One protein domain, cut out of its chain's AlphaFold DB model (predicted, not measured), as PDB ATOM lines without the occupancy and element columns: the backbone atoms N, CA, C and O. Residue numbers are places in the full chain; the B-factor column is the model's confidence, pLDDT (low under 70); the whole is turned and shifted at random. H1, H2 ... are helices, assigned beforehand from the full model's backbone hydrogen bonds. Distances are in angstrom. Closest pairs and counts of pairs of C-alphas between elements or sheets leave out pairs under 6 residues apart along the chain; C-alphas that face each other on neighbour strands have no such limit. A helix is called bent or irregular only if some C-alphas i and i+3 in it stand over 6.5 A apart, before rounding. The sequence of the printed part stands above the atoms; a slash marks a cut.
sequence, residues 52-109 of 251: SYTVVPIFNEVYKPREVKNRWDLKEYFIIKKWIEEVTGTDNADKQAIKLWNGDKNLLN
ATOM      1  N   SER A  52      44.664  41.330   0.544       93.25
ATOM      2  CA  SER A  52      44.722  42.647  -0.100       93.25
ATOM      3  C   SER A  52      44.086  42.681  -1.504       93.25
ATOM      4  O   SER A  52      43.538  43.711  -1.904       93.25
ATOM      5  N   TYR A  53      44.091  41.563  -2.244       93.56
ATOM      6  CA  TYR A  53      43.476  41.474  -3.577       93.56
ATOM      7  C   TYR A  53      41.946  41.484  -3.525       93.56
ATOM      8  O   TYR A  53      41.302  41.869  -4.499       93.56
ATOM      9  N   THR A  54      41.356  41.066  -2.405       95.75
ATOM     10  CA  THR A  54      39.902  40.961  -2.235       95.75
ATOM     11  C   THR A  54      39.326  42.087  -1.389       95.75
ATOM     12  O   THR A  54      38.235  42.570  -1.695       95.75
ATOM     13  N   VAL A  55      40.054  42.579  -0.383       96.75
ATOM     14  CA  VAL A  55      39.542  43.615   0.522       96.75
ATOM     15  C   VAL A  55      39.288  44.945  -0.193       96.75
ATOM     16  O   VAL A  55      38.291  45.602   0.092       96.75
ATOM     17  N   VAL A  56      40.135  45.332  -1.156       97.00
ATOM     18  CA  VAL A  56      40.000  46.613  -1.872       97.00
ATOM     19  C   VAL A  56      38.771  46.622  -2.791       97.00
ATOM     20  O   VAL A  56      37.982  47.564  -2.702       97.00
ATOM     21  N   PRO A  57      38.511  45.581  -3.610       96.81
ATOM     22  CA  PRO A  57      37.231  45.444  -4.301       96.81
ATOM     23  C   PRO A  57      36.017  45.499  -3.366       96.81
ATOM     24  O   PRO A  57      35.048  46.189  -3.679       96.81
ATOM     25  N   ILE A  58      36.075  44.833  -2.204       97.56
ATOM     26  CA  ILE A  58      34.979  44.868  -1.220       97.56
ATOM     27  C   ILE A  58      34.795  46.289  -0.673       97.56
ATOM     28  O   ILE A  58      33.664  46.762  -0.585       97.56
ATOM     29  N   PHE A  59      35.882  46.991  -0.344       97.94
ATOM     30  CA  PHE A  59      35.835  48.387   0.089       97.94
ATOM     31  C   PHE A  59      35.160  49.275  -0.968       97.94
ATOM     32  O   PHE A  59      34.212  49.992  -0.648       97.94
ATOM     33  N   ASN A  60      35.588  49.182  -2.231       97.94
ATOM     34  CA  ASN A  60      35.013  49.962  -3.327       97.94
ATOM     35  C   ASN A  60      33.510  49.684  -3.515       97.94
ATOM     36  O   ASN A  60      32.741  50.610  -3.762       97.94
ATOM     37  N   GLU A  61      33.082  48.426  -3.374       97.25
ATOM     38  CA  GLU A  61      31.675  48.023  -3.480       97.25
ATOM     39  C   GLU A  61      30.818  48.577  -2.332       97.25
ATOM     40  O   GLU A  61      29.723  49.094  -2.568       97.25
ATOM     41  N   VAL A  62      31.314  48.469  -1.096       96.88
ATOM     42  CA  VAL A  62      30.574  48.828   0.122       96.88
ATOM     43  C   VAL A  62      30.514  50.340   0.316       96.88
ATOM     44  O   VAL A  62      29.441  50.878   0.584       96.88
ATOM     45  N   TYR A  63      31.650  51.024   0.182       96.50
ATOM     46  CA  TYR A  63      31.782  52.439   0.535       96.50
ATOM     47  C   TYR A  63      31.620  53.372  -0.659       96.50
ATOM     48  O   TYR A  63      31.279  54.533  -0.462       96.50
ATOM     49  N   LYS A  64      31.806  52.875  -1.891       96.25
ATOM     50  CA  LYS A  64      31.664  53.658  -3.131       96.25
ATOM     51  C   LYS A  64      32.407  55.003  -3.047       96.25
ATOM     52  O   LYS A  64      31.779  56.057  -3.182       96.25
ATOM     53  N   PRO A  65      33.729  54.980  -2.785       96.12
ATOM     54  CA  PRO A  65      34.528  56.197  -2.698       96.12
ATOM     55  C   PRO A  65      34.437  57.001  -4.002       96.12
ATOM     56  O   PRO A  65      34.197  56.447  -5.076       96.12
ATOM     57  N   ARG A  66      34.690  58.313  -3.923       93.12
ATOM     58  CA  ARG A  66      34.735  59.186  -5.110       93.12
ATOM     59  C   ARG A  66      35.762  58.709  -6.143       93.12
ATOM     60  O   ARG A  66      35.515  58.813  -7.341       93.12
ATOM     61  N   GLU A  67      36.893  58.201  -5.667       95.00
ATOM     62  CA  GLU A  67      37.946  57.600  -6.483       95.00
ATOM     63  C   GLU A  67      38.059  56.112  -6.156       95.00
ATOM     64  O   GLU A  67      38.220  55.738  -4.992       95.00
ATOM     65  N   VAL A  68      37.978  55.269  -7.189       96.38
ATOM     66  CA  VAL A  68      38.124  53.816  -7.056       96.38
ATOM     67  C   VAL A  68      39.548  53.497  -6.616       96.38
ATOM     68  O   VAL A  68      40.502  53.869  -7.294       96.38
ATOM     69  N   LYS A  69      39.680  52.782  -5.497       96.38
ATOM     70  CA  LYS A  69      40.974  52.361  -4.958       96.38
ATOM     71  C   LYS A  69      41.476  51.094  -5.641       96.38
ATOM     72  O   LYS A  69      40.690  50.239  -6.055       96.38
ATOM     73  N   ASN A  70      42.788  50.938  -5.697       95.12
ATOM     74  CA  ASN A  70      43.494  49.747  -6.146       95.12
ATOM     75  C   ASN A  70      44.344  49.174  -4.996       95.12
ATOM     76  O   ASN A  70      44.692  49.879  -4.054       95.12
ATOM     77  N   ARG A  71      44.712  47.889  -5.069       91.69
ATOM     78  CA  ARG A  71      45.636  47.233  -4.126       91.69
ATOM     79  C   ARG A  71      46.928  48.032  -3.944       91.69
ATOM     80  O   ARG A  71      47.437  48.119  -2.836       91.69
ATOM     81  N   TRP A  72      47.440  48.639  -5.012       92.00
ATOM     82  CA  TRP A  72      48.662  49.449  -4.971       92.00
ATOM     83  C   TRP A  72      48.508  50.780  -4.220       92.00
ATOM     84  O   TRP A  72      49.510  51.421  -3.911       92.00
ATOM     85  N   ASP A  73      47.279  51.178  -3.880       95.44
ATOM     86  CA  ASP A  73      47.024  52.337  -3.022       95.44
ATOM     87  C   ASP A  73      47.170  51.996  -1.531       95.44
ATOM     88  O   ASP A  73      47.121  52.896  -0.692       95.44
ATOM     89  N   LEU A  74      47.392  50.721  -1.182       94.56
ATOM     90  CA  LEU A  74      47.652  50.258   0.183       94.56
ATOM     91  C   LEU A  74      49.050  50.656   0.685       94.56
ATOM     92  O   LEU A  74      49.798  49.808   1.143       94.56
ATOM     93  N   LYS A  75      49.418  51.937   0.591       92.81
ATOM     94  CA  LYS A  75      50.756  52.455   0.930       92.81
ATOM     95  C   LYS A  75      51.019  52.604   2.428       92.81
ATOM     96  O   LYS A  75      52.131  52.909   2.829       92.81
ATOM     97  N   GLU A  76      49.999  52.405   3.255       92.00
ATOM     98  CA  GLU A  76      50.130  52.368   4.709       92.00
ATOM     99  C   GLU A  76      49.362  51.165   5.254       92.00
ATOM    100  O   GLU A  76      48.252  50.877   4.796       92.00
ATOM    101  N   TYR A  77      49.908  50.508   6.279       86.81
ATOM    102  CA  TYR A  77      49.350  49.268   6.833       86.81
ATOM    103  C   TYR A  77      47.879  49.413   7.272       86.81
ATOM    104  O   TYR A  77      47.056  48.522   7.067       86.81
ATOM    105  N   PHE A  78      47.501  50.580   7.805       90.75
ATOM    106  CA  PHE A  78      46.138  50.868   8.271       90.75
ATOM    107  C   PHE A  78      45.324  51.775   7.325       90.75
ATOM    108  O   PHE A  78      44.313  52.339   7.748       90.75
ATOM    109  N   ILE A  79      45.713  51.930   6.050       95.00
ATOM    110  CA  ILE A  79      45.117  52.944   5.157       95.00
ATOM    111  C   ILE A  79      43.599  52.785   4.955       95.00
ATOM    112  O   ILE A  79      42.886  53.779   4.841       95.00
ATOM    113  N   ILE A  80      43.066  51.555   4.961       95.88
ATOM    114  CA  ILE A  80      41.630  51.320   4.725       95.88
ATOM    115  C   ILE A  80      40.775  51.993   5.803       95.88
ATOM    116  O   ILE A  80      39.694  52.492   5.496       95.88
ATOM    117  N   LYS A  81      41.268  52.075   7.048       95.88
ATOM    118  CA  LYS A  81      40.603  52.842   8.107       95.88
ATOM    119  C   LYS A  81      40.438  54.302   7.676       95.88
ATOM    120  O   LYS A  81      39.319  54.802   7.697       95.88
ATOM    121  N   LYS A  82      41.522  54.945   7.225       95.81
ATOM    122  CA  LYS A  82      41.501  56.339   6.754       95.81
ATOM    123  C   LYS A  82      40.528  56.519   5.590       95.81
ATOM    124  O   LYS A  82      39.729  57.445   5.602       95.81
ATOM    125  N   TRP A  83      40.511  55.592   4.630       97.00
ATOM    126  CA  TRP A  83      39.556  55.659   3.519       97.00
ATOM    127  C   TRP A  83      38.094  55.562   3.977       97.00
ATOM    128  O   TRP A  83      37.226  56.220   3.408       97.00
ATOM    129  N   ILE A  84      37.796  54.758   5.002       97.56
ATOM    130  CA  ILE A  84      36.448  54.684   5.581       97.56
ATOM    131  C   ILE A  84      36.090  56.003   6.280       97.56
ATOM    132  O   ILE A  84      34.973  56.493   6.097       97.56
ATOM    133  N   GLU A  85      37.015  56.592   7.044       96.56
ATOM    134  CA  GLU A  85      36.832  57.902   7.695       96.56
ATOM    135  C   GLU A  85      36.541  58.990   6.656       96.56
ATOM    136  O   GLU A  85      35.561  59.719   6.790       96.56
ATOM    137  N   GLU A  86      37.321  59.040   5.574       95.25
ATOM    138  CA  GLU A  86      37.158  59.999   4.475       95.25
ATOM    139  C   GLU A  86      35.788  59.900   3.792       95.25
ATOM    140  O   GLU A  86      35.189  60.918   3.444       95.25
ATOM    141  N   VAL A  87      35.283  58.681   3.585       96.25
ATOM    142  CA  VAL A  87      34.025  58.458   2.856       96.25
ATOM    143  C   VAL A  87      32.794  58.638   3.744       96.25
ATOM    144  O   VAL A  87      31.750  59.076   3.264       96.25
ATOM    145  N   THR A  88      32.885  58.279   5.025       95.56
ATOM    146  CA  THR A  88      31.706  58.180   5.904       95.56
ATOM    147  C   THR A  88      31.666  59.210   7.027       95.56
ATOM    148  O   THR A  88      30.602  59.412   7.611       95.56
ATOM    149  N   GLY A  89      32.800  59.828   7.369       93.81
ATOM    150  CA  GLY A  89      32.938  60.694   8.542       93.81
ATOM    151  C   GLY A  89      32.725  59.974   9.880       93.81
ATOM    152  O   GLY A  89      32.392  60.621  10.867       93.81
ATOM    153  N   THR A  90      32.830  58.639   9.918       93.75
ATOM    154  CA  THR A  90      32.552  57.842  11.122       93.75
ATOM    155  C   THR A  90      33.759  57.716  12.051       93.75
ATOM    156  O   THR A  90      34.861  57.418  11.602       93.75
ATOM    157  N   ASP A  91      33.517  57.782  13.360       89.31
ATOM    158  CA  ASP A  91      34.537  57.504  14.385       89.31
ATOM    159  C   ASP A  91      34.762  55.996  14.638       89.31
ATOM    160  O   ASP A  91      35.660  55.616  15.382       89.31
ATOM    161  N   ASN A  92      33.955  55.111  14.031       92.50
ATOM    162  CA  ASN A  92      34.065  53.645  14.168       92.50
ATOM    163  C   ASN A  92      34.764  52.984  12.960       92.50
ATOM    164  O   ASN A  92      34.488  51.826  12.623       92.50
ATOM    165  N   ALA A  93      35.597  53.728  12.232       94.44
ATOM    166  CA  ALA A  93      36.240  53.245  11.013       94.44
ATOM    167  C   ALA A  93      37.212  52.082  11.264       94.44
ATOM    168  O   ALA A  93      37.379  51.217  10.408       94.44
ATOM    169  N   ASP A  94      37.793  52.018  12.461       91.81
ATOM    170  CA  ASP A  94      38.630  50.917  12.932       91.81
ATOM    171  C   ASP A  94      37.872  49.578  12.924       91.81
ATOM    172  O   ASP A  94      38.293  48.620  12.275       91.81
ATOM    173  N   LYS A  95      36.695  49.522  13.558       90.56
ATOM    174  CA  LYS A  95      35.848  48.324  13.625       90.56
ATOM    175  C   LYS A  95      35.358  47.916  12.245       90.56
ATOM    176  O   LYS A  95      35.237  46.727  11.951       90.56
ATOM    177  N   GLN A  96      35.067  48.895  11.395       94.38
ATOM    178  CA  GLN A  96      34.641  48.652  10.024       94.38
ATOM    179  C   GLN A  96      35.776  48.081   9.165       94.38
ATOM    180  O   GLN A  96      35.558  47.089   8.470       94.38
ATOM    181  N   ALA A  97      36.989  48.627   9.277       93.88
ATOM    182  CA  ALA A  97      38.172  48.081   8.619       93.88
ATOM    183  C   ALA A  97      38.455  46.647   9.095       93.88
ATOM    184  O   ALA A  97      38.590  45.747   8.269       93.88
ATOM    185  N   ILE A  98      38.444  46.399  10.412       89.69
ATOM    186  CA  ILE A  98      38.610  45.054  10.990       89.69
ATOM    187  C   ILE A  98      37.581  44.080  10.404       89.69
ATOM    188  O   ILE A  98      37.936  42.965  10.020       89.69
ATOM    189  N   LYS A  99      36.314  44.498  10.292       90.75
ATOM    190  CA  LYS A  99      35.244  43.674   9.720       90.75
ATOM    191  C   LYS A  99      35.454  43.379   8.233       90.75
ATOM    192  O   LYS A  99      35.151  42.268   7.806       90.75
ATOM    193  N   LEU A 100      35.947  44.337   7.444       94.00
ATOM    194  CA  LEU A 100      36.272  44.106   6.033       94.00
ATOM    195  C   LEU A 100      37.363  43.047   5.879       94.00
ATOM    196  O   LEU A 100      37.199  42.111   5.097       94.00
ATOM    197  N   TRP A 101      38.447  43.179   6.645       92.19
ATOM    198  CA  TRP A 101      39.574  42.254   6.585       92.19
ATOM    199  C   TRP A 101      39.193  40.846   7.045       92.19
ATOM    200  O   TRP A 101      39.541  39.880   6.373       92.19
ATOM    201  N   ASN A 102      38.428  40.728   8.133       89.50
ATOM    202  CA  ASN A 102      38.101  39.442   8.758       89.50
ATOM    203  C   ASN A 102      36.782  38.814   8.274       89.50
ATOM    204  O   ASN A 102      36.394  37.750   8.750       89.50
ATOM    205  N   GLY A 103      36.060  39.459   7.357       90.94
ATOM    206  CA  GLY A 103      34.810  38.918   6.831       90.94
ATOM    207  C   GLY A 103      35.043  37.737   5.886       90.94
ATOM    208  O   GLY A 103      35.974  37.757   5.082       90.94
ATOM    209  N   ASP A 104      34.141  36.752   5.896       91.94
ATOM    210  CA  ASP A 104      34.230  35.559   5.034       91.94
ATOM    211  C   ASP A 104      34.358  35.902   3.542       91.94
ATOM    212  O   ASP A 104      35.088  35.234   2.808       91.94
ATOM    213  N   LYS A 105      33.703  36.988   3.094       92.31
ATOM    214  CA  LYS A 105      33.804  37.481   1.709       92.31
ATOM    215  C   LYS A 105      35.249  37.804   1.321       92.31
ATOM    216  O   LYS A 105      35.604  37.600   0.166       92.31
ATOM    217  N   ASN A 106      36.055  38.280   2.267       94.88
ATOM    218  CA  ASN A 106      37.479  38.503   2.074       94.88
ATOM    219  C   ASN A 106      38.255  37.201   2.297       94.88
ATOM    220  O   ASN A 106      38.890  36.688   1.379       94.88
ATOM    221  N   LEU A 107      38.145  36.627   3.498       91.19
ATOM    222  CA  LEU A 107      39.022  35.553   3.949       91.19
ATOM    223  C   LEU A 107      38.914  34.272   3.118       91.19
ATOM    224  O   LEU A 107      39.949  33.701   2.804       91.19
ATOM    225  N   LEU A 108      37.718  33.818   2.723       92.62
ATOM    226  CA  LEU A 108      37.568  32.589   1.923       92.62
ATOM    227  C   LEU A 108      37.980  32.793   0.460       92.62
ATOM    228  O   LEU A 108      38.543  31.893  -0.175       92.62
ATOM    229  N   ASN A 109      37.718  33.983  -0.078       94.62
ATOM    230  CA  ASN A 109      37.889  34.267  -1.501       94.62
ATOM    231  C   ASN A 109      39.275  34.810  -1.849       94.62
ATOM    232  O   ASN A 109      39.639  34.780  -3.024       94.62
TER     233      ASN A 109
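What this domain is: This is residues 52 to 109 of the 251 residues of an uncharacterized protein of Candidatus Woesebacteria bacterium RIFCSPHIGHO2_01_FULL_37_10 (UniProt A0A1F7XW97). Two helices, H1 and H2, lie side by side and run the same way, and a third, H3, crosses over one side of this pair. A long loop, residues 64 to 78, passes over the opposite side of the pair on its way from the end of H1 back to the beginning of H2, and the short H4 follows at the far end of H3. The printed part has 58 residues with four named helices, H1, H2, H3 and H4 in that order along the chain, and no named strand, and its class is all helix. It is compact, with a radius of gyration of the C-alphas of 10.4 A, and its rounded outline spans 29 by 22 by 20 A.

Where its parts are: Find C-alpha 52 at (44.722, 42.647, -0.100); here H1 begins, residues 52 to 63, and it runs 16.2 A from first to last C-alpha, to C-alpha 63 at (31.782, 52.439, 0.535). H1 is neither bent nor irregular, but only just: C-alphas 53 and 56 are 6.4 A apart. Next read residues 64 to 78, which hold no named element; within them residues 71 to 73 are a short unnamed run of helix. H2, residues 79 to 88, follows and is 14.4 A long. After residues 89 to 92 look for H3, residues 93 to 102, 14.1 A long. Past Gly 103 comes H4, the four residues 104 to 107, which ends at C-alpha 107 at (39.022, 35.553, 3.949).

How they stand to each other: Begin with H1, the hub, which touches the three other helices, each with a part of its length alone. With residues 59 to 63 it touches H2, and the closest C-alphas of the two are those of Tyr 63 and Val 87, 6.8 A apart. Their lines stand at a shallow tilt of 9 degrees, and they run the same way. With residues 55 to 59 H1 touches H3, closest at the C-alphas of Val 55 and Trp 101, 6.2 A apart. These two run opposite ways at a steep tilt of 49 degrees. With residues 54 to 58 H1 only just touches H4, with 3 pairs of C-alphas within 8 A; the closest are those of Thr 54 and Asn 106, 5.5 A apart. Now look from H2 to H3: they touch with 10 pairs of C-alphas within 8 A, the closest being those of Lys 81 and Ala 93 at 5.3 A. They run opposite ways at a steep tilt of 56 degrees. The helix packing is mostly crossed, only just, with 1 of 3 pairs at a shallow tilt. H3 and H4 are close but not clearly touching, with the closest C-alphas, those of Leu 100 and Asn 106, 7.0 A apart. H2 and H4 are apart. On the backbone, every O i to N i+4 pair is within hydrogen-bond range in H2 and H3, while in H1 it is 6 of 8; H4 is too short for such a pair, but its one O i to N i+3 pair is within range.

The domain as a whole: The two C-alphas farthest apart are those of Gly 89 and Leu 108, 29.2 A, while the first and last printed C-alphas, Ser 52 and Asn 109, are 10.9 A apart. The printed part has no cut. The link from H1 to H2, 15 residues, is long, and its C-alphas lie 9 to 14 A from the mean of all C-alphas. The links from H2 to H3 and from H3 to H4 are tight, with 4 residues and 1 residue. The mean pLDDT of the printed part is 94.2, and no printed residue is under 70.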